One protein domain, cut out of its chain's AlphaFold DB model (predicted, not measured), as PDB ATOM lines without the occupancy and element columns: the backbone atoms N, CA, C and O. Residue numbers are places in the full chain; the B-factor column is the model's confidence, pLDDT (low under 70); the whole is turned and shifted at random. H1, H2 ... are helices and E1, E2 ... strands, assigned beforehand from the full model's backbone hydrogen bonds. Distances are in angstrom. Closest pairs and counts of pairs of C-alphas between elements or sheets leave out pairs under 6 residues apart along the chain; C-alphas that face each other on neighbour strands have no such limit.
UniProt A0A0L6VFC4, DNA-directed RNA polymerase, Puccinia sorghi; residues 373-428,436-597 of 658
ATOM      1  N   CYS A 373     -39.619 -11.967 118.790       65.19
ATOM      2  CA  CYS A 373     -39.820 -10.701 118.087       65.19
ATOM      3  C   CYS A 373     -39.017 -10.605 116.781       65.19
ATOM      4  O   CYS A 373     -39.104  -9.583 116.104       65.19
ATOM      5  N   PHE A 374     -38.231 -11.626 116.426       69.44
ATOM      6  CA  PHE A 374     -37.402 -11.645 115.221       69.44
ATOM      7  C   PHE A 374     -37.903 -12.684 114.219       69.44
ATOM      8  O   PHE A 374     -38.260 -13.799 114.589       69.44
ATOM      9  N   SER A 375     -37.862 -12.339 112.935       70.81
ATOM     10  CA  SER A 375     -38.033 -13.284 111.830       70.81
ATOM     11  C   SER A 375     -36.891 -13.141 110.831       70.81
ATOM     12  O   SER A 375     -36.355 -12.047 110.652       70.81
ATOM     13  N   VAL A 376     -36.513 -14.250 110.202       69.81
ATOM     14  CA  VAL A 376     -35.593 -14.279 109.064       69.81
ATOM     15  C   VAL A 376     -36.338 -14.929 107.903       69.81
ATOM     16  O   VAL A 376     -37.104 -15.865 108.132       69.81
ATOM     17  N   ASP A 377     -36.216 -14.379 106.696       74.94
ATOM     18  CA  ASP A 377     -36.789 -14.995 105.493       74.94
ATOM     19  C   ASP A 377     -35.763 -15.818 104.709       74.94
ATOM     20  O   ASP A 377     -34.593 -15.912 105.078       74.94
ATOM     21  N   GLU A 378     -36.223 -16.416 103.615       75.38
ATOM     22  CA  GLU A 378     -35.433 -17.263 102.714       75.38
ATOM     23  C   GLU A 378     -34.255 -16.506 102.071       75.38
ATOM     24  O   GLU A 378     -33.301 -17.108 101.593       75.38
ATOM     25  N   GLN A 379     -34.292 -15.170 102.064       73.75
ATOM     26  CA  GLN A 379     -33.224 -14.311 101.553       73.75
ATOM     27  C   GLN A 379     -32.259 -13.858 102.664       73.75
ATOM     28  O   GLN A 379     -31.401 -13.004 102.435       73.75
ATOM     29  N   GLY A 380     -32.409 -14.385 103.885       66.25
ATOM     30  CA  GLY A 380     -31.593 -14.007 105.034       66.25
ATOM     31  C   GLY A 380     -31.932 -12.628 105.608       66.25
ATOM     32  O   GLY A 380     -31.162 -12.088 106.404       66.25
ATOM     33  N   VAL A 381     -33.054 -12.009 105.221       73.12
ATOM     34  CA  VAL A 381     -33.441 -10.677 105.705       73.12
ATOM     35  C   VAL A 381     -33.922 -10.783 107.147       73.12
ATOM     36  O   VAL A 381     -34.977 -11.348 107.435       73.12
ATOM     37  N   ILE A 382     -33.184 -10.159 108.060       67.69
ATOM     38  CA  ILE A 382     -33.504 -10.131 109.487       67.69
ATOM     39  C   ILE A 382     -34.511  -9.009 109.750       67.69
ATOM     40  O   ILE A 382     -34.234  -7.831 109.496       67.69
ATOM     41  N   ARG A 383     -35.673  -9.354 110.309       70.50
ATOM     42  CA  ARG A 383     -36.752  -8.419 110.654       70.50
ATOM     43  C   ARG A 383     -37.074  -8.458 112.142       70.50
ATOM     44  O   ARG A 383     -37.110  -9.529 112.738       70.50
ATOM     45  N   VAL A 384     -37.386  -7.300 112.721       68.31
ATOM     46  CA  VAL A 384     -37.940  -7.172 114.080       68.31
ATOM     47  C   VAL A 384     -39.386  -6.716 114.015       68.31
ATOM     48  O   VAL A 384     -39.714  -5.758 113.314       68.31
ATOM     49  N   HIS A 385     -40.246  -7.385 114.774       64.56
ATOM     50  CA  HIS A 385     -41.638  -7.012 114.968       64.56
ATOM     51  C   HIS A 385     -41.739  -5.925 116.043       64.56
ATOM     52  O   HIS A 385     -41.422  -6.151 117.209       64.56
ATOM     53  N   VAL A 386     -42.195  -4.734 115.652       63.06
ATOM     54  CA  VAL A 386     -42.416  -3.595 116.549       63.06
ATOM     55  C   VAL A 386     -43.886  -3.197 116.460       63.06
ATOM     56  O   VAL A 386     -44.310  -2.543 115.512       63.06
ATOM     57  N   LYS A 387     -44.689  -3.582 117.459       68.31
ATOM     58  CA  LYS A 387     -46.153  -3.392 117.442       68.31
ATOM     59  C   LYS A 387     -46.769  -3.982 116.158       68.31
ATOM     60  O   LYS A 387     -46.753  -5.193 115.983       68.31
ATOM     61  N   ASN A 388     -47.259  -3.124 115.258       68.19
ATOM     62  CA  ASN A 388     -47.897  -3.494 113.992       68.19
ATOM     63  C   ASN A 388     -46.962  -3.336 112.777       68.19
ATOM     64  O   ASN A 388     -47.413  -3.497 111.645       68.19
ATOM     65  N   SER A 389     -45.689  -2.986 112.976       61.00
ATOM     66  CA  SER A 389     -44.713  -2.806 111.899       61.00
ATOM     67  C   SER A 389     -43.571  -3.817 111.986       61.00
ATOM     68  O   SER A 389     -43.302  -4.418 113.028       61.00
ATOM     69  N   ARG A 390     -42.901  -4.027 110.851       71.94
ATOM     70  CA  ARG A 390     -41.677  -4.826 110.747       71.94
ATOM     71  C   ARG A 390     -40.541  -3.906 110.330       71.94
ATOM     72  O   ARG A 390     -40.683  -3.173 109.354       71.94
ATOM     73  N   VAL A 391     -39.436  -3.945 111.061       70.75
ATOM     74  CA  VAL A 391     -38.228  -3.168 110.760       70.75
ATOM     75  C   VAL A 391     -37.156  -4.122 110.255       70.75
ATOM     76  O   VAL A 391     -36.877  -5.125 110.910       70.75
ATOM     77  N   VAL A 392     -36.575  -3.830 109.090       72.75
ATOM     78  CA  VAL A 392     -35.448  -4.593 108.537       72.75
ATOM     79  C   VAL A 392     -34.169  -4.152 109.236       72.75
ATOM     80  O   VAL A 392     -33.869  -2.960 109.279       72.75
ATOM     81  N   LEU A 393     -33.428  -5.109 109.785       56.34
ATOM     82  CA  LEU A 393     -32.150  -4.856 110.450       56.34
ATOM     83  C   LEU A 393     -30.941  -5.103 109.545       56.34
ATOM     84  O   LEU A 393     -29.887  -4.518 109.779       56.34
ATOM     85  N   GLY A 394     -31.080  -5.966 108.538       67.38
ATOM     86  CA  GLY A 394     -30.000  -6.336 107.627       67.38
ATOM     87  C   GLY A 394     -30.286  -7.643 106.893       67.38
ATOM     88  O   GLY A 394     -31.396  -8.173 106.972       67.38
ATOM     89  N   THR A 395     -29.274  -8.151 106.196       61.75
ATOM     90  CA  THR A 395     -29.303  -9.413 105.443       61.75
ATOM     91  C   THR A 395     -28.130 -10.289 105.855       61.75
ATOM     92  O   THR A 395     -26.997  -9.808 105.882       61.75
ATOM     93  N   ASP A 396     -28.391 -11.560 106.136       62.31
ATOM     94  CA  ASP A 396     -27.373 -12.580 106.359       62.31
ATOM     95  C   ASP A 396     -27.837 -13.905 105.739       62.31
ATOM     96  O   ASP A 396     -28.710 -14.587 106.276       62.31
ATOM     97  N   GLU A 397     -27.256 -14.259 104.592       59.59
ATOM     98  CA  GLU A 397     -27.568 -15.493 103.856       59.59
ATOM     99  C   GLU A 397     -27.327 -16.756 104.702       59.59
ATOM    100  O   GLU A 397     -27.970 -17.776 104.469       59.59
ATOM    101  N   LEU A 398     -26.463 -16.699 105.729       55.25
ATOM    102  CA  LEU A 398     -26.245 -17.820 106.655       55.25
ATOM    103  C   LEU A 398     -27.452 -18.095 107.560       55.25
ATOM    104  O   LEU A 398     -27.500 -19.140 108.208       55.25
ATOM    105  N   LEU A 399     -28.391 -17.151 107.648       58.78
ATOM    106  CA  LEU A 399     -29.585 -17.235 108.484       58.78
ATOM    107  C   LEU A 399     -30.848 -17.572 107.685       58.78
ATOM    108  O   LEU A 399     -31.922 -17.658 108.288       58.78
ATOM    109  N   ALA A 400     -30.738 -17.743 106.363       66.00
ATOM    110  CA  ALA A 400     -31.862 -18.112 105.512       66.00
ATOM    111  C   ALA A 400     -32.574 -19.361 106.061       66.00
ATOM    112  O   ALA A 400     -31.937 -20.288 106.563       66.00
ATOM    113  N   ASP A 401     -33.907 -19.346 106.028       61.78
ATOM    114  CA  ASP A 401     -34.788 -20.435 106.486       61.78
ATOM    115  C   ASP A 401     -34.729 -20.763 107.990       61.78
ATOM    116  O   ASP A 401     -35.341 -21.726 108.463       61.78
ATOM    117  N   THR A 402     -34.048 -19.940 108.794       58.50
ATOM    118  CA  THR A 402     -34.005 -20.124 110.248       58.50
ATOM    119  C   THR A 402     -35.179 -19.412 110.926       58.50
ATOM    120  O   THR A 402     -35.410 -18.214 110.760       58.50
ATOM    121  N   GLN A 403     -35.956 -20.143 111.735       57.59
ATOM    122  CA  GLN A 403     -37.013 -19.524 112.541       57.59
ATOM    123  C   GLN A 403     -36.429 -18.844 113.781       57.59
ATOM    124  O   GLN A 403     -35.922 -19.508 114.688       57.59
ATOM    125  N   GLY A 404     -36.548 -17.519 113.839       60.34
ATOM    126  CA  GLY A 404     -36.041 -16.707 114.940       60.34
ATOM    127  C   GLY A 404     -34.525 -16.507 114.886       60.34
ATOM    128  O   GLY A 404     -33.792 -17.173 114.162       60.34
ATOM    129  N   ASN A 405     -34.031 -15.551 115.665       66.75
ATOM    130  CA  ASN A 405     -32.613 -15.215 115.675       66.75
ATOM    131  C   ASN A 405     -31.791 -16.355 116.322       66.75
ATOM    132  O   ASN A 405     -31.888 -16.559 117.534       66.75
ATOM    133  N   MET A 406     -30.982 -17.082 115.533       68.69
ATOM    134  CA  MET A 406     -30.174 -18.223 116.011       68.69
ATOM    135  C   MET A 406     -29.300 -17.864 117.212       68.69
ATOM    136  O   MET A 406     -29.180 -18.638 118.155       68.69
ATOM    137  N   PHE A 407     -28.737 -16.660 117.219       69.00
ATOM    138  CA  PHE A 407     -27.963 -16.174 118.348       69.00
ATOM    139  C   PHE A 407     -28.819 -16.103 119.628       69.00
ATOM    140  O   PHE A 407     -28.447 -16.674 120.655       69.00
ATOM    141  N   MET A 408     -30.006 -15.492 119.563       69.62
ATOM    142  CA  MET A 408     -30.915 -15.409 120.712       69.62
ATOM    143  C   MET A 408     -31.431 -16.784 121.152       69.62
ATOM    144  O   MET A 408     -31.636 -16.997 122.345       69.62
ATOM    145  N   ARG A 409     -31.619 -17.730 120.222       71.94
ATOM    146  CA  ARG A 409     -31.995 -19.115 120.554       71.94
ATOM    147  C   ARG A 409     -30.877 -19.835 121.300       71.94
ATOM    148  O   ARG A 409     -31.153 -20.428 122.338       71.94
ATOM    149  N   GLY A 410     -29.634 -19.708 120.833       76.12
ATOM    150  CA  GLY A 410     -28.456 -20.226 121.525       76.12
ATOM    151  C   GLY A 410     -28.332 -19.646 122.936       76.12
ATOM    152  O   GLY A 410     -28.230 -20.401 123.899       76.12
ATOM    153  N   VAL A 411     -28.435 -18.317 123.083       73.94
ATOM    154  CA  VAL A 411     -28.400 -17.653 124.400       73.94
ATOM    155  C   VAL A 411     -29.543 -18.141 125.284       73.94
ATOM    156  O   VAL A 411     -29.316 -18.462 126.441       73.94
ATOM    157  N   ASN A 412     -30.764 -18.245 124.758       73.38
ATOM    158  CA  ASN A 412     -31.913 -18.728 125.520       73.38
ATOM    159  C   ASN A 412     -31.731 -20.186 125.974       73.38
ATOM    160  O   ASN A 412     -31.996 -20.475 127.135       73.38
ATOM    161  N   ALA A 413     -31.264 -21.092 125.112       77.50
ATOM    162  CA  ALA A 413     -31.040 -22.498 125.465       77.50
ATOM    163  C   ALA A 413     -29.989 -22.641 126.577       77.50
ATOM    164  O   ALA A 413     -30.197 -23.337 127.574       77.50
ATOM    165  N   VAL A 414     -28.888 -21.909 126.429       78.12
ATOM    166  CA  VAL A 414     -27.760 -21.894 127.353       78.12
ATOM    167  C   VAL A 414     -28.143 -21.235 128.691       78.12
ATOM    168  O   VAL A 414     -27.946 -21.823 129.755       78.12
ATOM    169  N   CYS A 415     -28.782 -20.062 128.665       73.06
ATOM    170  CA  CYS A 415     -29.257 -19.373 129.867       73.06
ATOM    171  C   CYS A 415     -30.387 -20.120 130.573       73.06
ATOM    172  O   CYS A 415     -30.420 -20.097 131.795       73.06
ATOM    173  N   ALA A 416     -31.290 -20.796 129.856       69.06
ATOM    174  CA  ALA A 416     -32.344 -21.593 130.482       69.06
ATOM    175  C   ALA A 416     -31.752 -22.735 131.314       69.06
ATOM    176  O   ALA A 416     -32.201 -22.968 132.430       69.06
ATOM    177  N   LYS A 417     -30.706 -23.403 130.813       72.19
ATOM    178  CA  LYS A 417     -29.995 -24.455 131.551       72.19
ATOM    179  C   LYS A 417     -29.170 -23.910 132.711       72.19
ATOM    180  O   LYS A 417     -29.213 -24.493 133.786       72.19
ATOM    181  N   ALA A 418     -28.492 -22.777 132.547       66.06
ATOM    182  CA  ALA A 418     -27.783 -22.144 133.661       66.06
ATOM    183  C   ALA A 418     -28.731 -21.595 134.732       66.06
ATOM    184  O   ALA A 418     -28.449 -21.719 135.917       66.06
ATOM    185  N   GLN A 419     -29.870 -21.030 134.329       63.94
ATOM    186  CA  GLN A 419     -30.937 -20.630 135.236       63.94
ATOM    187  C   GLN A 419     -31.498 -21.850 135.957       63.94
ATOM    188  O   GLN A 419     -31.660 -21.797 137.166       63.94
ATOM    189  N   GLN A 420     -31.745 -22.947 135.242       60.22
ATOM    190  CA  GLN A 420     -32.183 -24.197 135.844       60.22
ATOM    191  C   GLN A 420     -31.147 -24.703 136.855       60.22
ATOM    192  O   GLN A 420     -31.523 -24.967 137.982       60.22
ATOM    193  N   ALA A 421     -29.853 -24.709 136.527       57.22
ATOM    194  CA  ALA A 421     -28.777 -25.080 137.450       57.22
ATOM    195  C   ALA A 421     -28.667 -24.144 138.670       57.22
ATOM    196  O   ALA A 421     -28.365 -24.602 139.766       57.22
ATOM    197  N   LEU A 422     -28.939 -22.845 138.510       52.41
ATOM    198  CA  LEU A 422     -28.991 -21.879 139.614       52.41
ATOM    199  C   LEU A 422     -30.224 -22.079 140.501       52.41
ATOM    200  O   LEU A 422     -30.113 -22.040 141.724       52.41
ATOM    201  N   LEU A 423     -31.388 -22.332 139.904       51.19
ATOM    202  CA  LEU A 423     -32.618 -22.689 140.613       51.19
ATOM    203  C   LEU A 423     -32.486 -24.060 141.301       51.19
ATOM    204  O   LEU A 423     -33.013 -24.268 142.392       51.19
ATOM    205  N   ASP A 424     -31.714 -24.959 140.695       44.59
ATOM    206  CA  ASP A 424     -31.395 -26.299 141.181       44.59
ATOM    207  C   ASP A 424     -30.148 -26.328 142.077       44.59
ATOM    208  O   ASP A 424     -29.832 -27.377 142.635       44.59
ATOM    209  N   SER A 425     -29.466 -25.198 142.301       39.16
ATOM    210  CA  SER A 425     -28.300 -25.119 143.204       39.16
ATOM    211  C   SER A 425     -28.668 -25.457 144.654       39.16
ATOM    212  O   SER A 425     -27.817 -25.826 145.461       39.16
ATOM    213  N   HIS A 426     -29.965 -25.397 144.968       39.31
ATOM    214  CA  HIS A 426     -30.557 -25.826 146.230       39.31
ATOM    215  C   HIS A 426     -31.116 -27.268 146.191       39.31
ATOM    216  O   HIS A 426     -31.603 -27.744 147.213       39.31
ATOM    217  N   ARG A 427     -31.103 -27.957 145.033       40.06
ATOM    218  CA  ARG A 427     -31.854 -29.206 144.787       40.06
ATOM    219  C   ARG A 427     -31.073 -30.518 144.888       40.06
ATOM    220  O   ARG A 427     -31.724 -31.534 145.104       40.06
ATOM    221  N   ALA A 428     -29.747 -30.575 144.789       34.03
ATOM    222  CA  ALA A 428     -29.016 -31.824 145.045       34.03
ATOM    223  C   ALA A 428     -27.508 -31.595 145.126       34.03
ATOM    224  O   ALA A 428     -26.964 -30.763 144.407       34.03
ATOM    225  N   GLN A 436     -18.924 -25.382 139.733       66.88
ATOM    226  CA  GLN A 436     -18.852 -24.247 138.841       66.88
ATOM    227  C   GLN A 436     -19.779 -24.472 137.652       66.88
ATOM    228  O   GLN A 436     -19.641 -25.407 136.864       66.88
ATOM    229  N   ASN A 437     -20.725 -23.557 137.511       73.00
ATOM    230  CA  ASN A 437     -21.597 -23.479 136.361       73.00
ATOM    231  C   ASN A 437     -20.817 -22.834 135.202       73.00
ATOM    232  O   ASN A 437     -20.794 -21.616 135.054       73.00
ATOM    233  N   LEU A 438     -20.159 -23.652 134.372       75.62
ATOM    234  CA  LEU A 438     -19.320 -23.165 133.264       75.62
ATOM    235  C   LEU A 438     -20.071 -22.289 132.261       75.62
ATOM    236  O   LEU A 438     -19.477 -21.441 131.593       75.62
ATOM    237  N   ILE A 439     -21.378 -22.506 132.131       75.69
ATOM    238  CA  ILE A 439     -22.231 -21.663 131.305       75.69
ATOM    239  C   ILE A 439     -22.384 -20.278 131.931       75.69
ATOM    240  O   ILE A 439     -22.267 -19.269 131.236       75.69
ATOM    241  N   GLU A 440     -22.632 -20.221 133.235       74.12
ATOM    242  CA  GLU A 440     -22.658 -18.964 133.970       74.12
ATOM    243  C   GLU A 440     -21.318 -18.240 133.893       74.12
ATOM    244  O   GLU A 440     -21.306 -17.066 133.531       74.12
ATOM    245  N   ASP A 441     -20.208 -18.943 134.119       76.69
ATOM    246  CA  ASP A 441     -18.856 -18.389 134.022       76.69
ATOM    247  C   ASP A 441     -18.577 -17.787 132.637       76.69
ATOM    248  O   ASP A 441     -17.957 -16.730 132.508       76.69
ATOM    249  N   MET A 442     -19.058 -18.440 131.579       75.62
ATOM    250  CA  MET A 442     -18.902 -17.980 130.200       75.62
ATOM    251  C   MET A 442     -19.753 -16.737 129.895       75.62
ATOM    252  O   MET A 442     -19.299 -15.840 129.185       75.62
ATOM    253  N   MET A 443     -20.969 -16.655 130.443       72.44
ATOM    254  CA  MET A 443     -21.894 -15.542 130.199       72.44
ATOM    255  C   MET A 443     -21.598 -14.325 131.087       72.44
ATOM    256  O   MET A 443     -21.578 -13.186 130.619       72.44
ATOM    257  N   GLN A 444     -21.358 -14.545 132.377       69.88
ATOM    258  CA  GLN A 444     -21.083 -13.489 133.349       69.88
ATOM    259  C   GLN A 444     -19.605 -13.104 133.416       69.88
ATOM    260  O   GLN A 444     -19.282 -12.066 133.984       69.88
ATOM    261  N   GLY A 445     -18.713 -13.888 132.811       70.12
ATOM    262  CA  GLY A 445     -17.284 -13.771 133.060       70.12
ATOM    263  C   GLY A 445     -16.922 -14.370 134.419       70.12
ATOM    264  O   GLY A 445     -17.702 -14.345 135.367       70.12
ATOM    265  N   SER A 446     -15.714 -14.916 134.512       74.69
ATOM    266  CA  SER A 446     -15.265 -15.614 135.710       74.69
ATOM    267  C   SER A 446     -13.783 -15.392 135.973       74.69
ATOM    268  O   SER A 446     -12.988 -15.111 135.067       74.69
ATOM    269  N   SER A 447     -13.398 -15.546 137.241       82.19
ATOM    270  CA  SER A 447     -11.992 -15.622 137.637       82.19
ATOM    271  C   SER A 447     -11.330 -16.910 137.151       82.19
ATOM    272  O   SER A 447     -10.113 -17.031 137.249       82.19
ATOM    273  N   VAL A 448     -12.098 -17.845 136.585       85.81
ATOM    274  CA  VAL A 448     -11.589 -19.053 135.946       85.81
ATOM    275  C   VAL A 448     -11.907 -19.107 134.451       85.81
ATOM    276  O   VAL A 448     -12.811 -18.448 133.942       85.81
ATOM    277  N   THR A 449     -11.122 -19.891 133.725       87.88
ATOM    278  CA  THR A 449     -11.224 -20.119 132.288       87.88
ATOM    279  C   THR A 449     -11.206 -21.613 132.020       87.88
ATOM    280  O   THR A 449     -10.331 -22.327 132.511       87.88
ATOM    281  N   LEU A 450     -12.144 -22.071 131.196       91.12
ATOM    282  CA  LEU A 450     -12.122 -23.409 130.632       91.12
ATOM    283  C   LEU A 450     -11.115 -23.440 129.487       91.12
ATOM    284  O   LEU A 450     -11.174 -22.616 128.569       91.12
ATOM    285  N   VAL A 451     -10.219 -24.412 129.533       93.38
ATOM    286  CA  VAL A 451      -9.213 -24.670 128.510       93.38
ATOM    287  C   VAL A 451      -9.209 -26.147 128.137       93.38
ATOM    288  O   VAL A 451      -9.571 -27.003 128.943       93.38
ATOM    289  N   SER A 452      -8.774 -26.465 126.921       94.81
ATOM    290  CA  SER A 452      -8.496 -27.851 126.529       94.81
ATOM    291  C   SER A 452      -7.152 -27.970 125.823       94.81
ATOM    292  O   SER A 452      -6.776 -27.108 125.025       94.81
ATOM    293  N   VAL A 453      -6.420 -29.043 126.119       95.38
ATOM    294  CA  VAL A 453      -5.124 -29.373 125.507       95.38
ATOM    295  C   VAL A 453      -5.120 -30.821 125.014       95.38
ATOM    296  O   VAL A 453      -5.819 -31.656 125.583       95.38
ATOM    297  N   PRO A 454      -4.346 -31.167 123.970       95.25
ATOM    298  CA  PRO A 454      -4.140 -32.567 123.595       95.25
ATOM    299  C   PRO A 454      -3.611 -33.404 124.772       95.25
ATOM    300  O   PRO A 454      -2.814 -32.899 125.561       95.25
ATOM    301  N   LEU A 455      -3.987 -34.686 124.855       93.31
ATOM    302  CA  LEU A 455      -3.619 -35.575 125.972       93.31
ATOM    303  C   LEU A 455      -2.101 -35.623 126.254       93.31
ATOM    304  O   LEU A 455      -1.680 -35.587 127.403       93.31
ATOM    305  N   GLY A 456      -1.267 -35.609 125.209       93.06
ATOM    306  CA  GLY A 456       0.200 -35.597 125.336       93.06
ATOM    307  C   GLY A 456       0.819 -34.249 125.728       93.06
ATOM    308  O   GLY A 456       2.039 -34.142 125.801       93.06
ATOM    309  N   LYS A 457       0.010 -33.207 125.943       94.75
ATOM    310  CA  LYS A 457       0.460 -31.845 126.264       94.75
ATOM    311  C   LYS A 457      -0.007 -31.373 127.641       94.75
ATOM    312  O   LYS A 457      -0.143 -30.174 127.871       94.75
ATOM    313  N   GLU A 458      -0.225 -32.297 128.573       94.06
ATOM    314  CA  GLU A 458      -0.629 -31.969 129.946       94.06
ATOM    315  C   GLU A 458       0.316 -30.971 130.629       94.06
ATOM    316  O   GLU A 458      -0.139 -30.099 131.360       94.06
ATOM    317  N   ALA A 459       1.616 -31.037 130.328       93.69
ATOM    318  CA  ALA A 459       2.628 -30.127 130.869       93.69
ATOM    319  C   ALA A 459       2.410 -28.642 130.507       93.69
ATOM    320  O   ALA A 459       3.026 -27.777 131.123       93.69
ATOM    321  N   LEU A 460       1.551 -28.336 129.524       93.44
ATOM    322  CA  LEU A 460       1.141 -26.961 129.220       93.44
ATOM    323  C   LEU A 460       0.159 -26.392 130.247       93.44
ATOM    324  O   LEU A 460      -0.006 -25.172 130.313       93.44
ATOM    325  N   LEU A 461      -0.535 -27.246 131.002       93.25
ATOM    326  CA  LEU A 461      -1.445 -26.798 132.044       93.25
ATOM    327  C   LEU A 461      -0.640 -26.269 133.236       93.25
ATOM    328  O   LEU A 461       0.395 -26.839 133.595       93.25
ATOM    329  N   PRO A 462      -1.105 -25.183 133.875       92.62
ATOM    330  CA  PRO A 462      -0.474 -24.713 135.091       92.62
ATOM    331  C   PRO A 462      -0.630 -25.762 136.200       92.62
ATOM    332  O   PRO A 462      -1.536 -26.593 136.172       92.62
ATOM    333  N   GLN A 463       0.249 -25.706 137.194       92.12
ATOM    334  CA  GLN A 463       0.132 -26.531 138.395       92.12
ATOM    335  C   GLN A 463      -0.837 -25.890 139.403       92.12
ATOM    336  O   GLN A 463      -1.248 -24.729 139.264       92.12
ATOM    337  N   GLU A 464      -1.206 -26.640 140.440       88.88
ATOM    338  CA  GLU A 464      -1.909 -26.073 141.593       88.88
ATOM    339  C   GLU A 464      -1.091 -24.918 142.213       88.88
ATOM    340  O   GLU A 464       0.142 -24.979 142.226       88.88
ATOM    341  N   PRO A 465      -1.737 -23.835 142.691       87.50
ATOM    342  CA  PRO A 465      -3.180 -23.658 142.910       87.50
ATOM    343  C   PRO A 465      -3.943 -23.025 141.728       87.50
ATOM    344  O   PRO A 465      -5.123 -22.681 141.867       87.50
ATOM    345  N   TYR A 466      -3.281 -22.797 140.589       90.44
ATOM    346  CA  TYR A 466      -3.881 -22.134 139.424       90.44
ATOM    347  C   TYR A 466      -4.748 -23.080 138.597       90.44
ATOM    348  O   TYR A 466      -5.721 -22.638 137.989       90.44
ATOM    349  N   LEU A 467      -4.428 -24.373 138.608       91.19
ATOM    350  CA  LEU A 467      -5.321 -25.428 138.147       91.19
ATOM    351  C   LEU A 467      -6.409 -25.664 139.197       91.19
ATOM    352  O   LEU A 467      -6.106 -26.028 140.329       91.19
ATOM    353  N   LYS A 468      -7.671 -25.424 138.835       88.50
ATOM    354  CA  LYS A 468      -8.828 -25.641 139.721       88.50
ATOM    355  C   LYS A 468      -9.426 -27.021 139.545       88.50
ATOM    356  O   LYS A 468      -9.928 -27.601 140.501       88.50
ATOM    357  N   TRP A 469      -9.381 -27.529 138.319       89.81
ATOM    358  CA  TRP A 469      -9.908 -28.836 137.976       89.81
ATOM    359  C   TRP A 469      -9.378 -29.301 136.628       89.81
ATOM    360  O   TRP A 469      -9.057 -28.480 135.766       89.81
ATOM    361  N   LYS A 470      -9.340 -30.617 136.426       91.19
ATOM    362  CA  LYS A 470      -9.134 -31.233 135.118       91.19
ATOM    363  C   LYS A 470      -9.892 -32.548 135.005       91.19
ATOM    364  O   LYS A 470     -10.087 -33.245 135.997       91.19
ATOM    365  N   SER A 471     -10.251 -32.903 133.781       89.69
ATOM    366  CA  SER A 471     -10.781 -34.210 133.415       89.69
ATOM    367  C   SER A 471     -10.205 -34.652 132.079       89.69
ATOM    368  O   SER A 471     -10.012 -33.850 131.160       89.69
ATOM    369  N   VAL A 472      -9.909 -35.945 131.989       91.06
ATOM    370  CA  VAL A 472      -9.419 -36.580 130.769       91.06
ATOM    371  C   VAL A 472     -10.620 -36.996 129.929       91.06
ATOM    372  O   VAL A 472     -11.452 -37.790 130.360       91.06
ATOM    373  N   GLN A 473     -10.695 -36.471 128.712       87.50
ATOM    374  CA  GLN A 473     -11.607 -36.916 127.663       87.50
ATOM    375  C   GLN A 473     -10.792 -37.620 126.570       87.50
ATOM    376  O   GLN A 473      -9.587 -37.404 126.485       87.50
ATOM    377  N   LYS A 474     -11.432 -38.465 125.742       85.19
ATOM    378  CA  LYS A 474     -10.784 -39.400 124.785       85.19
ATOM    379  C   LYS A 474      -9.379 -38.988 124.302       85.19
ATOM    380  O   LYS A 474      -8.430 -39.710 124.578       85.19
ATOM    381  N   ASP A 475      -9.255 -37.820 123.662       92.62
ATOM    382  CA  ASP A 475      -7.997 -37.338 123.057       92.62
ATOM    383  C   ASP A 475      -7.524 -35.972 123.600       92.62
ATOM    384  O   ASP A 475      -6.694 -35.282 122.988       92.62
ATOM    385  N   GLU A 476      -8.087 -35.514 124.719       94.50
ATOM    386  CA  GLU A 476      -7.781 -34.203 125.288       94.50
ATOM    387  C   GLU A 476      -8.015 -34.116 126.792       94.50
ATOM    388  O   GLU A 476      -8.845 -34.811 127.367       94.50
ATOM    389  N   ILE A 477      -7.291 -33.205 127.427       93.62
ATOM    390  CA  ILE A 477      -7.500 -32.838 128.821       93.62
ATOM    391  C   ILE A 477      -8.276 -31.533 128.821       93.62
ATOM    392  O   ILE A 477      -7.810 -30.528 128.279       93.62
ATOM    393  N   VAL A 478      -9.455 -31.559 129.433       93.06
ATOM    394  CA  VAL A 478     -10.260 -30.371 129.706       93.06
ATOM    395  C   VAL A 478      -9.930 -29.914 131.114       93.06
ATOM    396  O   VAL A 478      -9.964 -30.713 132.044       93.06
ATOM    397  N   ALA A 479      -9.602 -28.639 131.282       92.19
ATOM    398  CA  ALA A 479      -9.209 -28.086 132.565       92.19
ATOM    399  C   ALA A 479      -9.859 -26.731 132.822       92.19
ATOM    400  O   ALA A 479     -10.145 -25.969 131.901       92.19
ATOM    401  N   ILE A 480     -10.055 -26.429 134.100       91.00
ATOM    402  CA  ILE A 480     -10.442 -25.114 134.586       91.00
ATOM    403  C   ILE A 480      -9.218 -24.514 135.269       91.00
ATOM    404  O   ILE A 480      -8.675 -25.089 136.216       91.00
ATOM    405  N   VAL A 481      -8.777 -23.360 134.778       92.06
ATOM    406  CA  VAL A 481      -7.597 -22.644 135.280       92.06
ATOM    407  C   VAL A 481      -7.969 -21.231 135.697       92.06
ATOM    408  O   VAL A 481      -8.932 -20.670 135.187       92.06
ATOM    409  N   ASP A 482      -7.206 -20.619 136.595       89.94
ATOM    410  CA  ASP A 482      -7.348 -19.194 136.909       89.94
ATOM    411  C   ASP A 482      -7.150 -18.344 135.639       89.94
ATOM    412  O   ASP A 482      -6.127 -18.452 134.955       89.94
ATOM    413  N   THR A 483      -8.107 -17.470 135.327       86.94
ATOM    414  CA  THR A 483      -8.065 -16.560 134.179       86.94
ATOM    415  C   THR A 483      -6.794 -15.709 134.185       86.94
ATOM    416  O   THR A 483      -6.231 -15.451 133.120       86.94
ATOM    417  N   GLN A 484      -6.270 -15.316 135.350       86.19
ATOM    418  CA  GLN A 484      -5.024 -14.543 135.421       86.19
ATOM    419  C   GLN A 484      -3.807 -15.340 134.940       86.19
ATOM    420  O   GLN A 484      -2.921 -14.771 134.295       86.19
ATOM    421  N   SER A 485      -3.786 -16.653 135.192       86.38
ATOM    422  CA  SER A 485      -2.687 -17.533 134.781       86.38
ATOM    423  C   SER A 485      -2.579 -17.661 133.258       86.38
ATOM    424  O   SER A 485      -1.492 -17.864 132.728       86.38
ATOM    425  N   THR A 486      -3.664 -17.417 132.516       84.88
ATOM    426  CA  THR A 486      -3.677 -17.508 131.042       84.88
ATOM    427  C   THR A 486      -2.721 -16.531 130.345       84.88
ATOM    428  O   THR A 486      -2.351 -16.740 129.186       84.88
ATOM    429  N   LYS A 487      -2.269 -15.481 131.047       84.19
ATOM    430  CA  LYS A 487      -1.266 -14.530 130.546       84.19
ATOM    431  C   LYS A 487       0.107 -15.170 130.338       84.19
ATOM    432  O   LYS A 487       0.806 -14.759 129.417       84.19
ATOM    433  N   SER A 488       0.483 -16.152 131.161       84.06
ATOM    434  CA  SER A 488       1.758 -16.873 131.042       84.06
ATOM    435  C   SER A 488       1.652 -18.155 130.213       84.06
ATOM    436  O   SER A 488       2.677 -18.697 129.807       84.06
ATOM    437  N   LEU A 489       0.437 -18.633 129.924       88.38
ATOM    438  CA  LEU A 489       0.221 -19.838 129.123       88.38
ATOM    439  C   LEU A 489       0.428 -19.576 127.626       88.38
ATOM    440  O   LEU A 489       0.016 -18.538 127.086       88.38
ATOM    441  N   ASN A 490       0.992 -20.566 126.930       89.94
ATOM    442  CA  ASN A 490       1.062 -20.573 125.471       89.94
ATOM    443  C   ASN A 490      -0.287 -20.981 124.855       89.94
ATOM    444  O   ASN A 490      -0.428 -22.076 124.318       89.94
ATOM    445  N   LEU A 491      -1.292 -20.101 124.951       89.25
ATOM    446  CA  LEU A 491      -2.668 -20.346 124.490       89.25
ATOM    447  C   LEU A 491      -2.784 -20.706 122.994       89.25
ATOM    448  O   LEU A 491      -3.817 -21.222 122.566       89.25
ATOM    449  N   GLU A 492      -1.744 -20.467 122.192       90.44
ATOM    450  CA  GLU A 492      -1.695 -20.887 120.788       90.44
ATOM    451  C   GLU A 492      -1.799 -22.412 120.658       90.44
ATOM    452  O   GLU A 492      -2.513 -22.910 119.786       90.44
ATOM    453  N   GLU A 493      -1.185 -23.144 121.593       91.25
ATOM    454  CA  GLU A 493      -1.151 -24.609 121.620       91.25
ATOM    455  C   GLU A 493      -2.417 -25.261 122.196       91.25
ATOM    456  O   GLU A 493      -2.567 -26.485 122.144       91.25
ATOM    457  N   PHE A 494      -3.335 -24.462 122.737       92.50
ATOM    458  CA  PHE A 494      -4.572 -24.937 123.350       92.50
ATOM    459  C   PHE A 494      -5.666 -25.109 122.296       92.50
ATOM    460  O   PHE A 494      -5.796 -24.291 121.390       92.50
ATOM    461  N   LYS A 495      -6.502 -26.140 122.421       91.94
ATOM    462  CA  LYS A 495      -7.632 -26.384 121.510       91.94
ATOM    463  C   LYS A 495      -8.829 -25.473 121.795       91.94
ATOM    464  O   LYS A 495      -9.584 -25.164 120.879       91.94
ATOM    465  N   SER A 496      -9.001 -25.028 123.040       90.00
ATOM    466  CA  SER A 496     -10.093 -24.132 123.429       90.00
ATOM    467  C   SER A 496      -9.696 -23.157 124.533       90.00
ATOM    468  O   SER A 496      -8.769 -23.416 125.303       90.00
ATOM    469  N   ALA A 497     -10.431 -22.046 124.604       89.31
ATOM    470  CA  ALA A 497     -10.405 -21.090 125.706       89.31
ATOM    471  C   ALA A 497     -11.785 -20.422 125.818       89.31
ATOM    472  O   ALA A 497     -12.299 -19.932 124.811       89.31
ATOM    473  N   SER A 498     -12.392 -20.411 127.010       83.25
ATOM    474  CA  SER A 498     -13.747 -19.858 127.198       83.25
ATOM    475  C   SER A 498     -13.800 -18.385 127.593       83.25
ATOM    476  O   SER A 498     -14.805 -17.735 127.311       83.25
ATOM    477  N   SER A 499     -12.779 -17.838 128.267       80.69
ATOM    478  CA  SER A 499     -12.897 -16.483 128.816       80.69
ATOM    479  C   SER A 499     -12.550 -15.397 127.792       80.69
ATOM    480  O   SER A 499     -11.543 -15.507 127.079       80.69
ATOM    481  N   PRO A 500     -13.313 -14.286 127.769       72.75
ATOM    482  CA  PRO A 500     -12.997 -13.132 126.931       72.75
ATOM    483  C   PRO A 500     -11.584 -12.583 127.173       72.75
ATOM    484  O   PRO A 500     -10.892 -12.214 126.227       72.75
ATOM    485  N   ALA A 501     -11.115 -12.585 128.425       75.62
ATOM    486  CA  ALA A 501      -9.780 -12.110 128.784       75.62
ATOM    487  C   ALA A 501      -8.662 -12.973 128.164       75.62
ATOM    488  O   ALA A 501      -7.687 -12.433 127.630       75.62
ATOM    489  N   ALA A 502      -8.808 -14.304 128.183       83.25
ATOM    490  CA  ALA A 502      -7.845 -15.218 127.570       83.25
ATOM    491  C   ALA A 502      -7.814 -15.064 126.039       83.25
ATOM    492  O   ALA A 502      -6.736 -14.931 125.451       83.25
ATOM    493  N   LEU A 503      -8.987 -15.004 125.400       84.81
ATOM    494  CA  LEU A 503      -9.118 -14.811 123.951       84.81
ATOM    495  C   LEU A 503      -8.576 -13.444 123.502       84.81
ATOM    496  O   LEU A 503      -7.855 -13.359 122.509       84.81
ATOM    497  N   CYS A 504      -8.833 -12.380 124.265       80.19
ATOM    498  CA  CYS A 504      -8.297 -11.044 124.001       80.19
ATOM    499  C   CYS A 504      -6.763 -11.011 124.101       80.19
ATOM    500  O   CYS A 504      -6.088 -10.482 123.212       80.19
ATOM    501  N   SER A 505      -6.192 -11.627 125.143       83.25
ATOM    502  CA  SER A 505      -4.738 -11.767 125.314       83.25
ATOM    503  C   SER A 505      -4.086 -12.490 124.129       83.25
ATOM    504  O   SER A 505      -3.067 -12.035 123.599       83.25
ATOM    505  N   LEU A 506      -4.694 -13.586 123.668       87.31
ATOM    506  CA  LEU A 506      -4.249 -14.325 122.488       87.31
ATOM    507  C   LEU A 506      -4.351 -13.475 121.209       87.31
ATOM    508  O   LEU A 506      -3.385 -13.366 120.455       87.31
ATOM    509  N   GLY A 507      -5.478 -12.791 121.004       85.88
ATOM    510  CA  GLY A 507      -5.697 -11.920 119.848       85.88
ATOM    511  C   GLY A 507      -4.690 -10.771 119.741       85.88
ATOM    512  O   GLY A 507      -4.259 -10.437 118.632       85.88
ATOM    513  N   ARG A 508      -4.276 -10.190 120.879       86.12
ATOM    514  CA  ARG A 508      -3.217  -9.164 120.945       86.12
ATOM    515  C   ARG A 508      -1.840  -9.733 120.615       86.12
ATOM    516  O   ARG A 508      -1.097  -9.086 119.882       86.12
ATOM    517  N   ARG A 509      -1.511 -10.934 121.105       87.31
ATOM    518  CA  ARG A 509      -0.249 -11.619 120.770       87.31
ATOM    519  C   ARG A 509      -0.139 -11.889 119.275       87.31
ATOM    520  O   ARG A 509       0.846 -11.494 118.662       87.31
ATOM    521  N   TRP A 510      -1.186 -12.435 118.663       90.81
ATOM    522  CA  TRP A 510      -1.223 -12.623 117.214       90.81
ATOM    523  C   TRP A 510      -1.179 -11.306 116.433       90.81
ATOM    524  O   TRP A 510      -0.587 -11.260 115.360       90.81
ATOM    525  N   ALA A 511      -1.777 -10.229 116.963       86.94
ATOM    526  CA  ALA A 511      -1.651  -8.893 116.373       86.94
ATOM    527  C   ALA A 511      -0.184  -8.459 116.310       86.94
ATOM    528  O   ALA A 511       0.295  -8.033 115.265       86.94
ATOM    529  N   ALA A 512       0.518  -8.594 117.438       89.06
ATOM    530  CA  ALA A 512       1.923  -8.234 117.568       89.06
ATOM    531  C   ALA A 512       2.828  -9.119 116.697       89.06
ATOM    532  O   ALA A 512       3.824  -8.636 116.169       89.06
ATOM    533  N   ALA A 513       2.449 -10.383 116.491       92.56
ATOM    534  CA  ALA A 513       3.115 -11.309 115.579       92.56
ATOM    535  C   ALA A 513       2.784 -11.069 114.089       92.56
ATOM    536  O   ALA A 513       3.267 -11.802 113.231       92.56
ATOM    537  N   GLY A 514       1.959 -10.067 113.760       93.31
ATOM    538  CA  GLY A 514       1.623  -9.719 112.377       93.31
ATOM    539  C   GLY A 514       0.621 -10.662 111.702       93.31
ATOM    540  O   GLY A 514       0.495 -10.644 110.479       93.31
ATOM    541  N   VAL A 515      -0.111 -11.480 112.466       91.62
ATOM    542  CA  VAL A 515      -1.133 -12.375 111.904       91.62
ATOM    543  C   VAL A 515      -2.298 -11.537 111.344       91.62
ATOM    544  O   VAL A 515      -2.831 -10.676 112.060       91.62
ATOM    545  N   PRO A 516      -2.751 -11.790 110.098       90.56
ATOM    546  CA  PRO A 516      -3.873 -11.070 109.502       90.56
ATOM    547  C   PRO A 516      -5.123 -11.108 110.384       90.56
ATOM    548  O   PRO A 516      -5.464 -12.144 110.953       90.56
ATOM    549  N   GLU A 517      -5.830  -9.982 110.492       81.81
ATOM    550  CA  GLU A 517      -7.019  -9.848 111.345       81.81
ATOM    551  C   GLU A 517      -8.075 -10.922 111.067       81.81
ATOM    552  O   GLU A 517      -8.567 -11.554 111.998       81.81
ATOM    553  N   GLN A 518      -8.348 -11.205 109.792       80.12
ATOM    554  CA  GLN A 518      -9.324 -12.219 109.398       80.12
ATOM    555  C   GLN A 518      -8.946 -13.623 109.901       80.12
ATOM    556  O   GLN A 518      -9.810 -14.371 110.361       80.12
ATOM    557  N   THR A 519      -7.655 -13.967 109.857       86.94
ATOM    558  CA  THR A 519      -7.134 -15.232 110.390       86.94
ATOM    559  C   THR A 519      -7.254 -15.262 111.911       86.94
ATOM    560  O   THR A 519      -7.751 -16.241 112.459       86.94
ATOM    561  N   ARG A 520      -6.891 -14.169 112.596       87.00
ATOM    562  CA  ARG A 520      -7.010 -14.061 114.061       87.00
ATOM    563  C   ARG A 520      -8.444 -14.263 114.530       87.00
ATOM    564  O   ARG A 520      -8.678 -15.071 115.418       87.00
ATOM    565  N   VAL A 521      -9.396 -13.561 113.919       79.94
ATOM    566  CA  VAL A 521     -10.818 -13.670 114.273       79.94
ATOM    567  C   VAL A 521     -11.310 -15.100 114.065       79.94
ATOM    568  O   VAL A 521     -11.924 -15.662 114.966       79.94
ATOM    569  N   ARG A 522     -10.997 -15.722 112.922       84.00
ATOM    570  CA  ARG A 522     -11.406 -17.103 112.629       84.00
ATOM    571  C   ARG A 522     -10.909 -18.091 113.687       84.00
ATOM    572  O   ARG A 522     -11.689 -18.911 114.162       84.00
ATOM    573  N   GLU A 523      -9.641 -17.992 114.067       88.81
ATOM    574  CA  GLU A 523      -9.029 -18.884 115.055       88.81
ATOM    575  C   GLU A 523      -9.552 -18.639 116.482       88.81
ATOM    576  O   GLU A 523      -9.806 -19.591 117.221       88.81
ATOM    577  N   LEU A 524      -9.773 -17.377 116.876       85.81
ATOM    578  CA  LEU A 524     -10.372 -17.046 118.177       85.81
ATOM    579  C   LEU A 524     -11.799 -17.595 118.297       85.81
ATOM    580  O   LEU A 524     -12.147 -18.178 119.325       85.81
ATOM    581  N   VAL A 525     -12.601 -17.453 117.237       83.56
ATOM    582  CA  VAL A 525     -13.962 -18.000 117.171       83.56
ATOM    583  C   VAL A 525     -13.925 -19.519 117.294       83.56
ATOM    584  O   VAL A 525     -14.665 -20.062 118.104       83.56
ATOM    585  N   ALA A 526     -13.037 -20.205 116.568       87.88
ATOM    586  CA  ALA A 526     -12.929 -21.664 116.616       87.88
ATOM    587  C   ALA A 526     -12.551 -22.188 118.016       87.88
ATOM    588  O   ALA A 526     -13.136 -23.159 118.502       87.88
ATOM    589  N   LYS A 527     -11.613 -21.521 118.706       91.50
ATOM    590  CA  LYS A 527     -11.242 -21.870 120.091       91.50
ATOM    591  C   LYS A 527     -12.393 -21.629 121.074       91.50
ATOM    592  O   LYS A 527     -12.571 -22.420 122.003       91.50
ATOM    593  N   CYS A 528     -13.170 -20.564 120.873       88.44
ATOM    594  CA  CYS A 528     -14.357 -20.275 121.675       88.44
ATOM    595  C   CYS A 528     -15.481 -21.288 121.404       88.44
ATOM    596  O   CYS A 528     -16.075 -21.808 122.341       88.44
ATOM    597  N   GLU A 529     -15.692 -21.666 120.143       90.00
ATOM    598  CA  GLU A 529     -16.671 -22.674 119.718       90.00
ATOM    599  C   GLU A 529     -16.420 -24.021 120.364       90.00
ATOM    600  O   GLU A 529     -17.334 -24.624 120.929       90.00
ATOM    601  N   ARG A 530     -15.159 -24.450 120.410       91.38
ATOM    602  CA  ARG A 530     -14.804 -25.660 121.145       91.38
ATOM    603  C   ARG A 530     -15.135 -25.546 122.636       91.38
ATOM    604  O   ARG A 530     -15.614 -26.517 123.212       91.38
ATOM    605  N   ALA A 531     -14.904 -24.389 123.256       90.12
ATOM    606  CA  ALA A 531     -15.230 -24.178 124.664       90.12
ATOM    607  C   ALA A 531     -16.748 -24.206 124.921       90.12
ATOM    608  O   ALA A 531     -17.183 -24.880 125.852       90.12
ATOM    609  N   VAL A 532     -17.549 -23.556 124.067       88.88
ATOM    610  CA  VAL A 532     -19.021 -23.583 124.129       88.88
ATOM    611  C   VAL A 532     -19.534 -25.020 124.036       88.88
ATOM    612  O   VAL A 532     -20.372 -25.415 124.844       88.88
ATOM    613  N   LEU A 533     -19.004 -25.824 123.107       90.12
ATOM    614  CA  LEU A 533     -19.394 -27.229 122.945       90.12
ATOM    615  C   LEU A 533     -19.071 -28.077 124.178       90.12
ATOM    616  O   LEU A 533     -19.904 -28.882 124.590       90.12
ATOM    617  N   ILE A 534     -17.894 -27.888 124.785       89.25
ATOM    618  CA  ILE A 534     -17.525 -28.592 126.021       89.25
ATOM    619  C   ILE A 534     -18.502 -28.221 127.143       89.25
ATOM    620  O   ILE A 534     -19.057 -29.117 127.781       89.25
ATOM    621  N   SER A 535     -18.770 -26.929 127.347       86.75
ATOM    622  CA  SER A 535     -19.695 -26.476 128.392       86.75
ATOM    623  C   SER A 535     -21.129 -26.966 128.155       86.75
ATOM    624  O   SER A 535     -21.797 -27.387 129.100       86.75
ATOM    625  N   CYS A 536     -21.600 -26.962 126.902       86.31
ATOM    626  CA  CYS A 536     -22.921 -27.480 126.537       86.31
ATOM    627  C   CYS A 536     -23.014 -28.991 126.766       86.31
ATOM    628  O   CYS A 536     -23.983 -29.450 127.362       86.31
ATOM    629  N   SER A 537     -21.988 -29.753 126.374       84.94
ATOM    630  CA  SER A 537     -21.933 -31.198 126.604       84.94
ATOM    631  C   SER A 537     -21.946 -31.546 128.091       84.94
ATOM    632  O   SER A 537     -22.612 -32.502 128.470       84.94
ATOM    633  N   GLN A 538     -21.227 -30.795 128.931       81.19
ATOM    634  CA  GLN A 538     -21.216 -31.025 130.380       81.19
ATOM    635  C   GLN A 538     -22.535 -30.643 131.056       81.19
ATOM    636  O   GLN A 538     -22.895 -31.233 132.068       81.19
ATOM    637  N   SER A 539     -23.256 -29.674 130.493       77.19
ATOM    638  CA  SER A 539     -24.524 -29.175 131.039       77.19
ATOM    639  C   SER A 539     -25.756 -29.816 130.385       77.19
ATOM    640  O   SER A 539     -26.878 -29.351 130.600       77.19
ATOM    641  N   GLU A 540     -25.555 -30.830 129.534       81.31
ATOM    642  CA  GLU A 540     -26.600 -31.479 128.730       81.31
ATOM    643  C   GLU A 540     -27.481 -30.466 127.967       81.31
ATOM    644  O   GLU A 540     -28.709 -30.583 127.886       81.31
ATOM    645  N   VAL A 541     -26.850 -29.412 127.437       81.62
ATOM    646  CA  VAL A 541     -27.495 -28.419 126.574       81.62
ATOM    647  C   VAL A 541     -27.322 -28.869 125.131       81.62
ATOM    648  O   VAL A 541     -26.201 -29.041 124.654       81.62
ATOM    649  N   VAL A 542     -28.434 -29.009 124.414       83.06
ATOM    650  CA  VAL A 542     -28.420 -29.258 122.972       83.06
ATOM    651  C   VAL A 542     -28.637 -27.932 122.253       83.06
ATOM    652  O   VAL A 542     -29.675 -27.294 122.421       83.06
ATOM    653  N   ILE A 543     -27.649 -27.529 121.459       83.25
ATOM    654  CA  ILE A 543     -27.720 -26.404 120.524       83.25
ATOM    655  C   ILE A 543     -27.232 -26.871 119.152       83.25
ATOM    656  O   ILE A 543     -26.387 -27.762 119.050       83.25
ATOM    657  N   SER A 544     -27.773 -26.284 118.090       83.50
ATOM    658  CA  SER A 544     -27.312 -26.517 116.719       83.50
ATOM    659  C   SER A 544     -25.884 -26.008 116.511       83.50
ATOM    660  O   SER A 544     -25.347 -25.201 117.282       83.50
ATOM    661  N   ARG A 545     -25.243 -26.473 115.437       82.38
ATOM    662  CA  ARG A 545     -23.896 -26.028 115.063       82.38
ATOM    663  C   ARG A 545     -23.881 -24.528 114.786       82.38
ATOM    664  O   ARG A 545     -22.959 -23.821 115.182       82.38
ATOM    665  N   GLU A 546     -24.926 -24.043 114.139       76.25
ATOM    666  CA  GLU A 546     -25.099 -22.655 113.757       76.25
ATOM    667  C   GLU A 546     -25.322 -21.764 114.994       76.25
ATOM    668  O   GLU A 546     -24.709 -20.703 115.105       76.25
ATOM    669  N   GLU A 547     -26.100 -22.229 115.980       80.56
ATOM    670  CA  GLU A 547     -26.256 -21.568 117.287       80.56
ATOM    671  C   GLU A 547     -24.948 -21.528 118.075       80.56
ATOM    672  O   GLU A 547     -24.604 -20.498 118.654       80.56
ATOM    673  N   THR A 548     -24.194 -22.629 118.059       84.69
ATOM    674  CA  THR A 548     -22.877 -22.716 118.702       84.69
ATOM    675  C   THR A 548     -21.937 -21.690 118.088       84.69
ATOM    676  O   THR A 548     -21.331 -20.893 118.802       84.69
ATOM    677  N   ARG A 549     -21.850 -21.644 116.758       78.25
ATOM    678  CA  ARG A 549     -20.993 -20.704 116.040       78.25
ATOM    679  C   ARG A 549     -21.400 -19.255 116.300       78.25
ATOM    680  O   ARG A 549     -20.527 -18.431 116.557       78.25
ATOM    681  N   ALA A 550     -22.699 -18.955 116.306       73.19
ATOM    682  CA  ALA A 550     -23.219 -17.623 116.609       73.19
ATOM    683  C   ALA A 550     -22.889 -17.178 118.049       73.19
ATOM    684  O   ALA A 550     -22.407 -16.064 118.261       73.19
ATOM    685  N   LEU A 551     -23.075 -18.062 119.037       77.75
ATOM    686  CA  LEU A 551     -22.682 -17.824 120.431       77.75
ATOM    687  C   LEU A 551     -21.178 -17.582 120.572       77.75
ATOM    688  O   LEU A 551     -20.748 -16.650 121.247       77.75
ATOM    689  N   SER A 552     -20.382 -18.407 119.902       81.38
ATOM    690  CA  SER A 552     -18.920 -18.332 119.930       81.38
ATOM    691  C   SER A 552     -18.429 -17.035 119.324       81.38
ATOM    692  O   SER A 552     -17.510 -16.413 119.849       81.38
ATOM    693  N   TRP A 553     -19.070 -16.588 118.247       72.62
ATOM    694  CA  TRP A 553     -18.780 -15.310 117.620       72.62
ATOM    695  C   TRP A 553     -19.024 -14.150 118.591       72.62
ATOM    696  O   TRP A 553     -18.129 -13.337 118.785       72.62
ATOM    697  N   MET A 554     -20.153 -14.137 119.312       70.88
ATOM    698  CA  MET A 554     -20.421 -13.135 120.355       70.88
ATOM    699  C   MET A 554     -19.369 -13.153 121.476       70.88
ATOM    700  O   MET A 554     -18.903 -12.101 121.917       70.88
ATOM    701  N   LEU A 555     -19.026 -14.339 121.973       71.94
ATOM    702  CA  LEU A 555     -18.120 -14.499 123.113       71.94
ATOM    703  C   LEU A 555     -16.655 -14.199 122.757       71.94
ATOM    704  O   LEU A 555     -15.877 -13.815 123.630       71.94
ATOM    705  N   SER A 556     -16.288 -14.336 121.480       67.19
ATOM    706  CA  SER A 556     -14.925 -14.138 120.970       67.19
ATOM    707  C   SER A 556     -14.654 -12.750 120.377       67.19
ATOM    708  O   SER A 556     -13.496 -12.457 120.070       67.19
ATOM    709  N   TYR A 557     -15.670 -11.891 120.204       57.03
ATOM    710  CA  TYR A 557     -15.500 -10.658 119.427       57.03
ATOM    711  C   TYR A 557     -14.842  -9.491 120.183       57.03
ATOM    712  O   TYR A 557     -15.194  -9.160 121.314       57.03
ATOM    713  N   ASN A 558     -13.963  -8.812 119.436       53.84
ATOM    714  CA  ASN A 558     -13.244  -7.560 119.688       53.84
ATOM    715  C   ASN A 558     -12.180  -7.578 120.820       53.84
ATOM    716  O   ASN A 558     -12.520  -7.536 121.999       53.84
ATOM    717  N   PRO A 559     -10.870  -7.484 120.492       44.03
ATOM    718  CA  PRO A 559      -9.789  -7.248 121.466       44.03
ATOM    719  C   PRO A 559      -9.925  -5.941 122.281       44.03
ATOM    720  O   PRO A 559      -9.182  -5.730 123.249       44.03
ATOM    721  N   GLY A 560     -10.824  -5.047 121.853       42.34
ATOM    722  CA  GLY A 560     -11.231  -3.819 122.534       42.34
ATOM    723  C   GLY A 560     -12.597  -3.886 123.229       42.34
ATOM    724  O   GLY A 560     -12.935  -2.943 123.939       42.34
ATOM    725  N   ALA A 561     -13.374  -4.969 123.085       50.00
ATOM    726  CA  ALA A 561     -14.499  -5.205 123.985       50.00
ATOM    727  C   ALA A 561     -13.906  -5.504 125.362       50.00
ATOM    728  O   ALA A 561     -13.212  -6.499 125.556       50.00
ATOM    729  N   HIS A 562     -14.085  -4.556 126.282       50.00
ATOM    730  CA  HIS A 562     -13.512  -4.593 127.622       50.00
ATOM    731  C   HIS A 562     -13.812  -5.918 128.343       50.00
ATOM    732  O   HIS A 562     -14.761  -6.619 127.986       50.00
ATOM    733  N   ASP A 563     -13.077  -6.198 129.426       53.31
ATOM    734  CA  ASP A 563     -13.258  -7.333 130.358       53.31
ATOM    735  C   ASP A 563     -14.669  -7.415 130.999       53.31
ATOM    736  O   ASP A 563     -14.906  -8.160 131.946       53.31
ATOM    737  N   LEU A 564     -15.618  -6.616 130.512       53.84
ATOM    738  CA  LEU A 564     -16.973  -6.508 130.997       53.84
ATOM    739  C   LEU A 564     -17.830  -7.674 130.476       53.84
ATOM    740  O   LEU A 564     -17.786  -7.983 129.276       53.84
ATOM    741  N   PRO A 565     -18.656  -8.272 131.350       58.19
ATOM    742  CA  PRO A 565     -19.562  -9.370 131.015       58.19
ATOM    743  C   PRO A 565     -20.484  -9.040 129.838       58.19
ATOM    744  O   PRO A 565     -20.846  -7.876 129.650       58.19
ATOM    745  N   VAL A 566     -20.961 -10.048 129.099       59.41
ATOM    746  CA  VAL A 566     -22.011  -9.822 128.083       59.41
ATOM    747  C   VAL A 566     -23.328  -9.363 128.713       59.41
ATOM    748  O   VAL A 566     -24.144  -8.703 128.078       59.41
ATOM    749  N   THR A 567     -23.493  -9.671 129.998       51.34
ATOM    750  CA  THR A 567     -24.616  -9.259 130.838       51.34
ATOM    751  C   THR A 567     -24.605  -7.761 131.160       51.34
ATOM    752  O   THR A 567     -25.636  -7.190 131.507       51.34
ATOM    753  N   ASN A 568     -23.450  -7.100 131.032       56.41
ATOM    754  CA  ASN A 568     -23.305  -5.670 131.261       56.41
ATOM    755  C   ASN A 568     -23.668  -4.900 129.983       56.41
ATOM    756  O   ASN A 568     -23.172  -5.217 128.907       56.41
ATOM    757  N   LYS A 569     -24.461  -3.829 130.108       53.72
ATOM    758  CA  LYS A 569     -24.847  -2.930 129.004       53.72
ATOM    759  C   LYS A 569     -23.662  -2.503 128.124       53.72
ATOM    760  O   LYS A 569     -23.762  -2.557 126.903       53.72
ATOM    761  N   ILE A 570     -22.536  -2.124 128.729       54.97
ATOM    762  CA  ILE A 570     -21.317  -1.708 128.011       54.97
ATOM    763  C   ILE A 570     -20.681  -2.907 127.300       54.97
ATOM    764  O   ILE A 570     -20.269  -2.803 126.146       54.97
ATOM    765  N   GLY A 571     -20.646  -4.065 127.964       59.78
ATOM    766  CA  GLY A 571     -20.140  -5.304 127.384       59.78
ATOM    767  C   GLY A 571     -20.990  -5.807 126.212       59.78
ATOM    768  O   GLY A 571     -20.434  -6.290 125.229       59.78
ATOM    769  N   ALA A 572     -22.312  -5.655 126.278       59.47
ATOM    770  CA  ALA A 572     -23.226  -5.989 125.192       59.47
ATOM    771  C   ALA A 572     -23.042  -5.057 123.982       59.47
ATOM    772  O   ALA A 572     -22.948  -5.520 122.847       59.47
ATOM    773  N   MET A 573     -22.929  -3.745 124.221       56.78
ATOM    774  CA  MET A 573     -22.709  -2.753 123.162       56.78
ATOM    775  C   MET A 573     -21.355  -2.935 122.464       56.78
ATOM    776  O   MET A 573     -21.276  -2.813 121.245       56.78
ATOM    777  N   ALA A 574     -20.305  -3.293 123.207       56.94
ATOM    778  CA  ALA A 574     -18.974  -3.528 122.646       56.94
ATOM    779  C   ALA A 574     -18.871  -4.795 121.769       56.94
ATOM    780  O   ALA A 574     -17.926  -4.922 120.988       56.94
ATOM    781  N   ARG A 575     -19.840  -5.717 121.885       59.34
ATOM    782  CA  ARG A 575     -19.932  -6.991 121.140       59.34
ATOM    783  C   ARG A 575     -20.932  -6.942 119.985       59.34
ATOM    784  O   ARG A 575     -21.412  -7.972 119.530       59.34
ATOM    785  N   ASP A 576     -21.262  -5.733 119.542       54.53
ATOM    786  CA  ASP A 576     -22.164  -5.470 118.425       54.53
ATOM    787  C   ASP A 576     -23.575  -6.081 118.570       54.53
ATOM    788  O   ASP A 576     -24.274  -6.368 117.599       54.53
ATOM    789  N   LEU A 577     -24.059  -6.223 119.810       59.00
ATOM    790  CA  LEU A 577     -25.409  -6.714 120.107       59.00
ATOM    791  C   LEU A 577     -26.494  -5.649 119.857       59.00
ATOM    792  O   LEU A 577     -27.511  -5.613 120.554       59.00
ATOM    793  N   ARG A 578     -26.311  -4.773 118.858       56.88
ATOM    794  CA  ARG A 578     -27.264  -3.714 118.472       56.88
ATOM    795  C   ARG A 578     -28.709  -4.225 118.351       56.88
ATOM    796  O   ARG A 578     -29.590  -3.536 118.864       56.88
ATOM    797  N   PRO A 579     -28.990  -5.420 117.788       51.22
ATOM    798  CA  PRO A 579     -30.353  -5.951 117.737       51.22
ATOM    799  C   PRO A 579     -30.948  -6.262 119.121       51.22
ATOM    800  O   PRO A 579     -32.117  -5.972 119.373       51.22
ATOM    801  N   PHE A 580     -30.141  -6.798 120.042       54.94
ATOM    802  CA  PHE A 580     -30.548  -7.050 121.428       54.94
ATOM    803  C   PHE A 580     -30.787  -5.734 122.178       54.94
ATOM    804  O   PHE A 580     -31.811  -5.572 122.835       54.94
ATOM    805  N   VAL A 581     -29.898  -4.751 122.008       55.16
ATOM    806  CA  VAL A 581     -30.019  -3.411 122.608       55.16
ATOM    807  C   VAL A 581     -31.251  -2.664 122.081       55.16
ATOM    808  O   VAL A 581     -31.992  -2.080 122.871       55.16
ATOM    809  N   ALA A 582     -31.525  -2.723 120.774       52.88
ATOM    810  CA  ALA A 582     -32.714  -2.129 120.162       52.88
ATOM    811  C   ALA A 582     -34.012  -2.770 120.682       52.88
ATOM    812  O   ALA A 582     -34.990  -2.067 120.946       52.88
ATOM    813  N   MET A 583     -34.017  -4.090 120.898       53.31
ATOM    814  CA  MET A 583     -35.139  -4.784 121.530       53.31
ATOM    815  C   MET A 583     -35.330  -4.340 122.987       53.31
ATOM    816  O   MET A 583     -36.453  -4.000 123.361       53.31
ATOM    817  N   LEU A 584     -34.268  -4.295 123.800       52.56
ATOM    818  CA  LEU A 584     -34.362  -3.807 125.183       52.56
ATOM    819  C   LEU A 584     -34.936  -2.390 125.223       52.56
ATOM    820  O   LEU A 584     -35.834  -2.101 126.008       52.56
ATOM    821  N   ALA A 585     -34.485  -1.527 124.322       55.47
ATOM    822  CA  ALA A 585     -34.965  -0.159 124.238       55.47
ATOM    823  C   ALA A 585     -36.440  -0.069 123.787       55.47
ATOM    824  O   ALA A 585     -37.195   0.755 124.303       55.47
ATOM    825  N   THR A 586     -36.875  -0.953 122.885       48.12
ATOM    826  CA  THR A 586     -38.267  -1.037 122.404       48.12
ATOM    827  C   THR A 586     -39.220  -1.581 123.473       48.12
ATOM    828  O   THR A 586     -40.347  -1.103 123.591       48.12
ATOM    829  N   HIS A 587     -38.787  -2.564 124.266       44.88
ATOM    830  CA  HIS A 587     -39.621  -3.180 125.302       44.88
ATOM    831  C   HIS A 587     -39.623  -2.426 126.630       44.88
ATOM    832  O   HIS A 587     -40.651  -2.396 127.303       44.88
ATOM    833  N   PHE A 588     -38.504  -1.808 127.007       47.12
ATOM    834  CA  PHE A 588     -38.356  -1.141 128.301       47.12
ATOM    835  C   PHE A 588     -38.396   0.392 128.209       47.12
ATOM    836  O   PHE A 588     -38.198   1.064 129.217       47.12
ATOM    837  N   GLY A 589     -38.662   0.959 127.025       42.66
ATOM    838  CA  GLY A 589     -39.005   2.377 126.837       42.66
ATOM    839  C   GLY A 589     -37.907   3.388 127.194       42.66
ATOM    840  O   GLY A 589     -38.182   4.577 127.328       42.66
ATOM    841  N   THR A 590     -36.663   2.948 127.365       48.12
ATOM    842  CA  THR A 590     -35.564   3.743 127.929       48.12
ATOM    843  C   THR A 590     -34.616   4.226 126.831       48.12
ATOM    844  O   THR A 590     -33.521   3.701 126.656       48.12
ATOM    845  N   PHE A 591     -35.048   5.228 126.054       43.91
ATOM    846  CA  PHE A 591     -34.252   5.772 124.938       43.91
ATOM    847  C   PHE A 591     -33.605   7.140 125.206       43.91
ATOM    848  O   PHE A 591     -32.615   7.469 124.555       43.91
ATOM    849  N   TYR A 592     -34.110   7.941 126.148       38.28
ATOM    850  CA  TYR A 592     -33.721   9.359 126.215       38.28
ATOM    851  C   TYR A 592     -32.239   9.586 126.582       38.28
ATOM    852  O   TYR A 592     -31.614  10.504 126.058       38.28
ATOM    853  N   ASP A 593     -31.638   8.693 127.376       40.34
ATOM    854  CA  ASP A 593     -30.247   8.837 127.844       40.34
ATOM    855  C   ASP A 593     -29.194   8.140 126.963       40.34
ATOM    856  O   ASP A 593     -27.997   8.346 127.139       40.34
ATOM    857  N   LEU A 594     -29.606   7.286 126.020       37.03
ATOM    858  CA  LEU A 594     -28.680   6.562 125.131       37.03
ATOM    859  C   LEU A 594     -28.334   7.360 123.870       37.03
ATOM    860  O   LEU A 594     -27.221   7.251 123.359       37.03
ATOM    861  N   ALA A 595     -29.268   8.187 123.394       36.41
ATOM    862  CA  ALA A 595     -29.045   9.088 122.267       36.41
ATOM    863  C   ALA A 595     -28.097  10.250 122.625       36.41
ATOM    864  O   ALA A 595     -27.338  10.709 121.780       36.41
ATOM    865  N   SER A 596     -28.083  10.695 123.886       38.16
ATOM    866  CA  SER A 596     -27.226  11.797 124.352       38.16
ATOM    867  C   SER A 596     -25.750  11.414 124.532       38.16
ATOM    868  O   SER A 596     -24.907  12.299 124.661       38.16
ATOM    869  N   GLN A 597     -25.420  10.115 124.510       38.81
ATOM    870  CA  GLN A 597     -24.057   9.591 124.682       38.81
ATOM    871  C   GLN A 597     -23.372   9.192 123.359       38.81
ATOM    872  O   GLN A 597     -22.320   8.557 123.390       38.81
TER     873      GLN A 597
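What this domain is: This is residues 373 to 428 and 436 to 597 of the 658 residues of the protein "DNA-directed RNA polymerase" of Puccinia sorghi (UniProt A0A0L6VFC4). Mostly crossed helices, H1, H2, H5, H6 and H7, make the middle, and a small three-stranded sheet lies at each end of the longest axis: E1-E2-E3 with H9 over it, and E4-E6-E5 with H3 over it. H5 and H6 form a helical hairpin, and H7 crosses H6. The printed part has 218 residues with ten named helices and six named strands, in the order E1 E2 E3 H1 H2 E4 H3 E5 E6 H4 H5 H6 H7 H8 H9 H10; both sheets are antiparallel and the class is mixed. It is compact, with a radius of gyration of the C-alphas of 18.5 A and spans of 59 by 50 by 37 A.

How they stand to each other: E1 (residues 374 to 376), E2 (381 to 386) and E3 (389 to 395) form a meander, each strand the antiparallel neighbour of the one before; N 375 and O 383, and N 384 and O 391, are each 2.9 A apart. H1 (406 to 426) touches H7 (545 to 556) with residues 406 to 411 alone, about perpendicular at 79 degrees, closest C-alphas Gly 410 and Glu 547, 5.0 A. H2 is residues 438 to 444. E4 (448 to 454), H3 (455 to 460) and E5 (467 to 473) form a split strand-helix-strand unit with a right-handed crossover, E6 (476 to 482) between the two strands; N 451 and O 479, and N 471 and O 478, are each 2.8 A apart. H3 lies over E4 at a height over the sheet of 7.0 A. H4 (483 to 487) touches H5 (500 to 512), closest C-alphas Thr 486 and Ala 502, 5.9 A. H5 and H6 (517 to 538) form a helical hairpin at a shallow tilt of 24 degrees, closest C-alphas Gly 507 and Arg 520, 6.3 A. H6 touches H7 at a steep tilt of 64 degrees, closest C-alphas Glu 529 and Ser 552, 4.9 A. H8 (569 to 574) is close to but not clearly touching H9 (578 to 588), which lies over E2. H10 (592 to 595) is apart from H9. Every O i to N i+4 pair is within hydrogen-bond range in H2, H5, H6, H7, H8 and H9; H1 has 16 of 17, H3 0 of 2 with 1 of 3 O i to N i+3 pairs, H4 0 of 1 with 2 of 2.

Where its parts are: C-alpha 374 begins E1 at (-37.402, -11.645, 115.221). H1 is 31.2 A long, H6 31.8 A, E4 19.8 A. H10 ends at C-alpha 595 (-29.045, 9.088, 122.267).

The domain as a whole: The C-alphas of Asn 388 and Ala 459 are the farthest apart, 59.6 A. Residues 429 to 435 are not printed, a gap of 14.1 A between C-alphas 428 and 436. The links H4 to H5 and H7 to H8 are long. Mean pLDDT of the printed part is 73.5; 83 residues are under 70, among them 556 to 597.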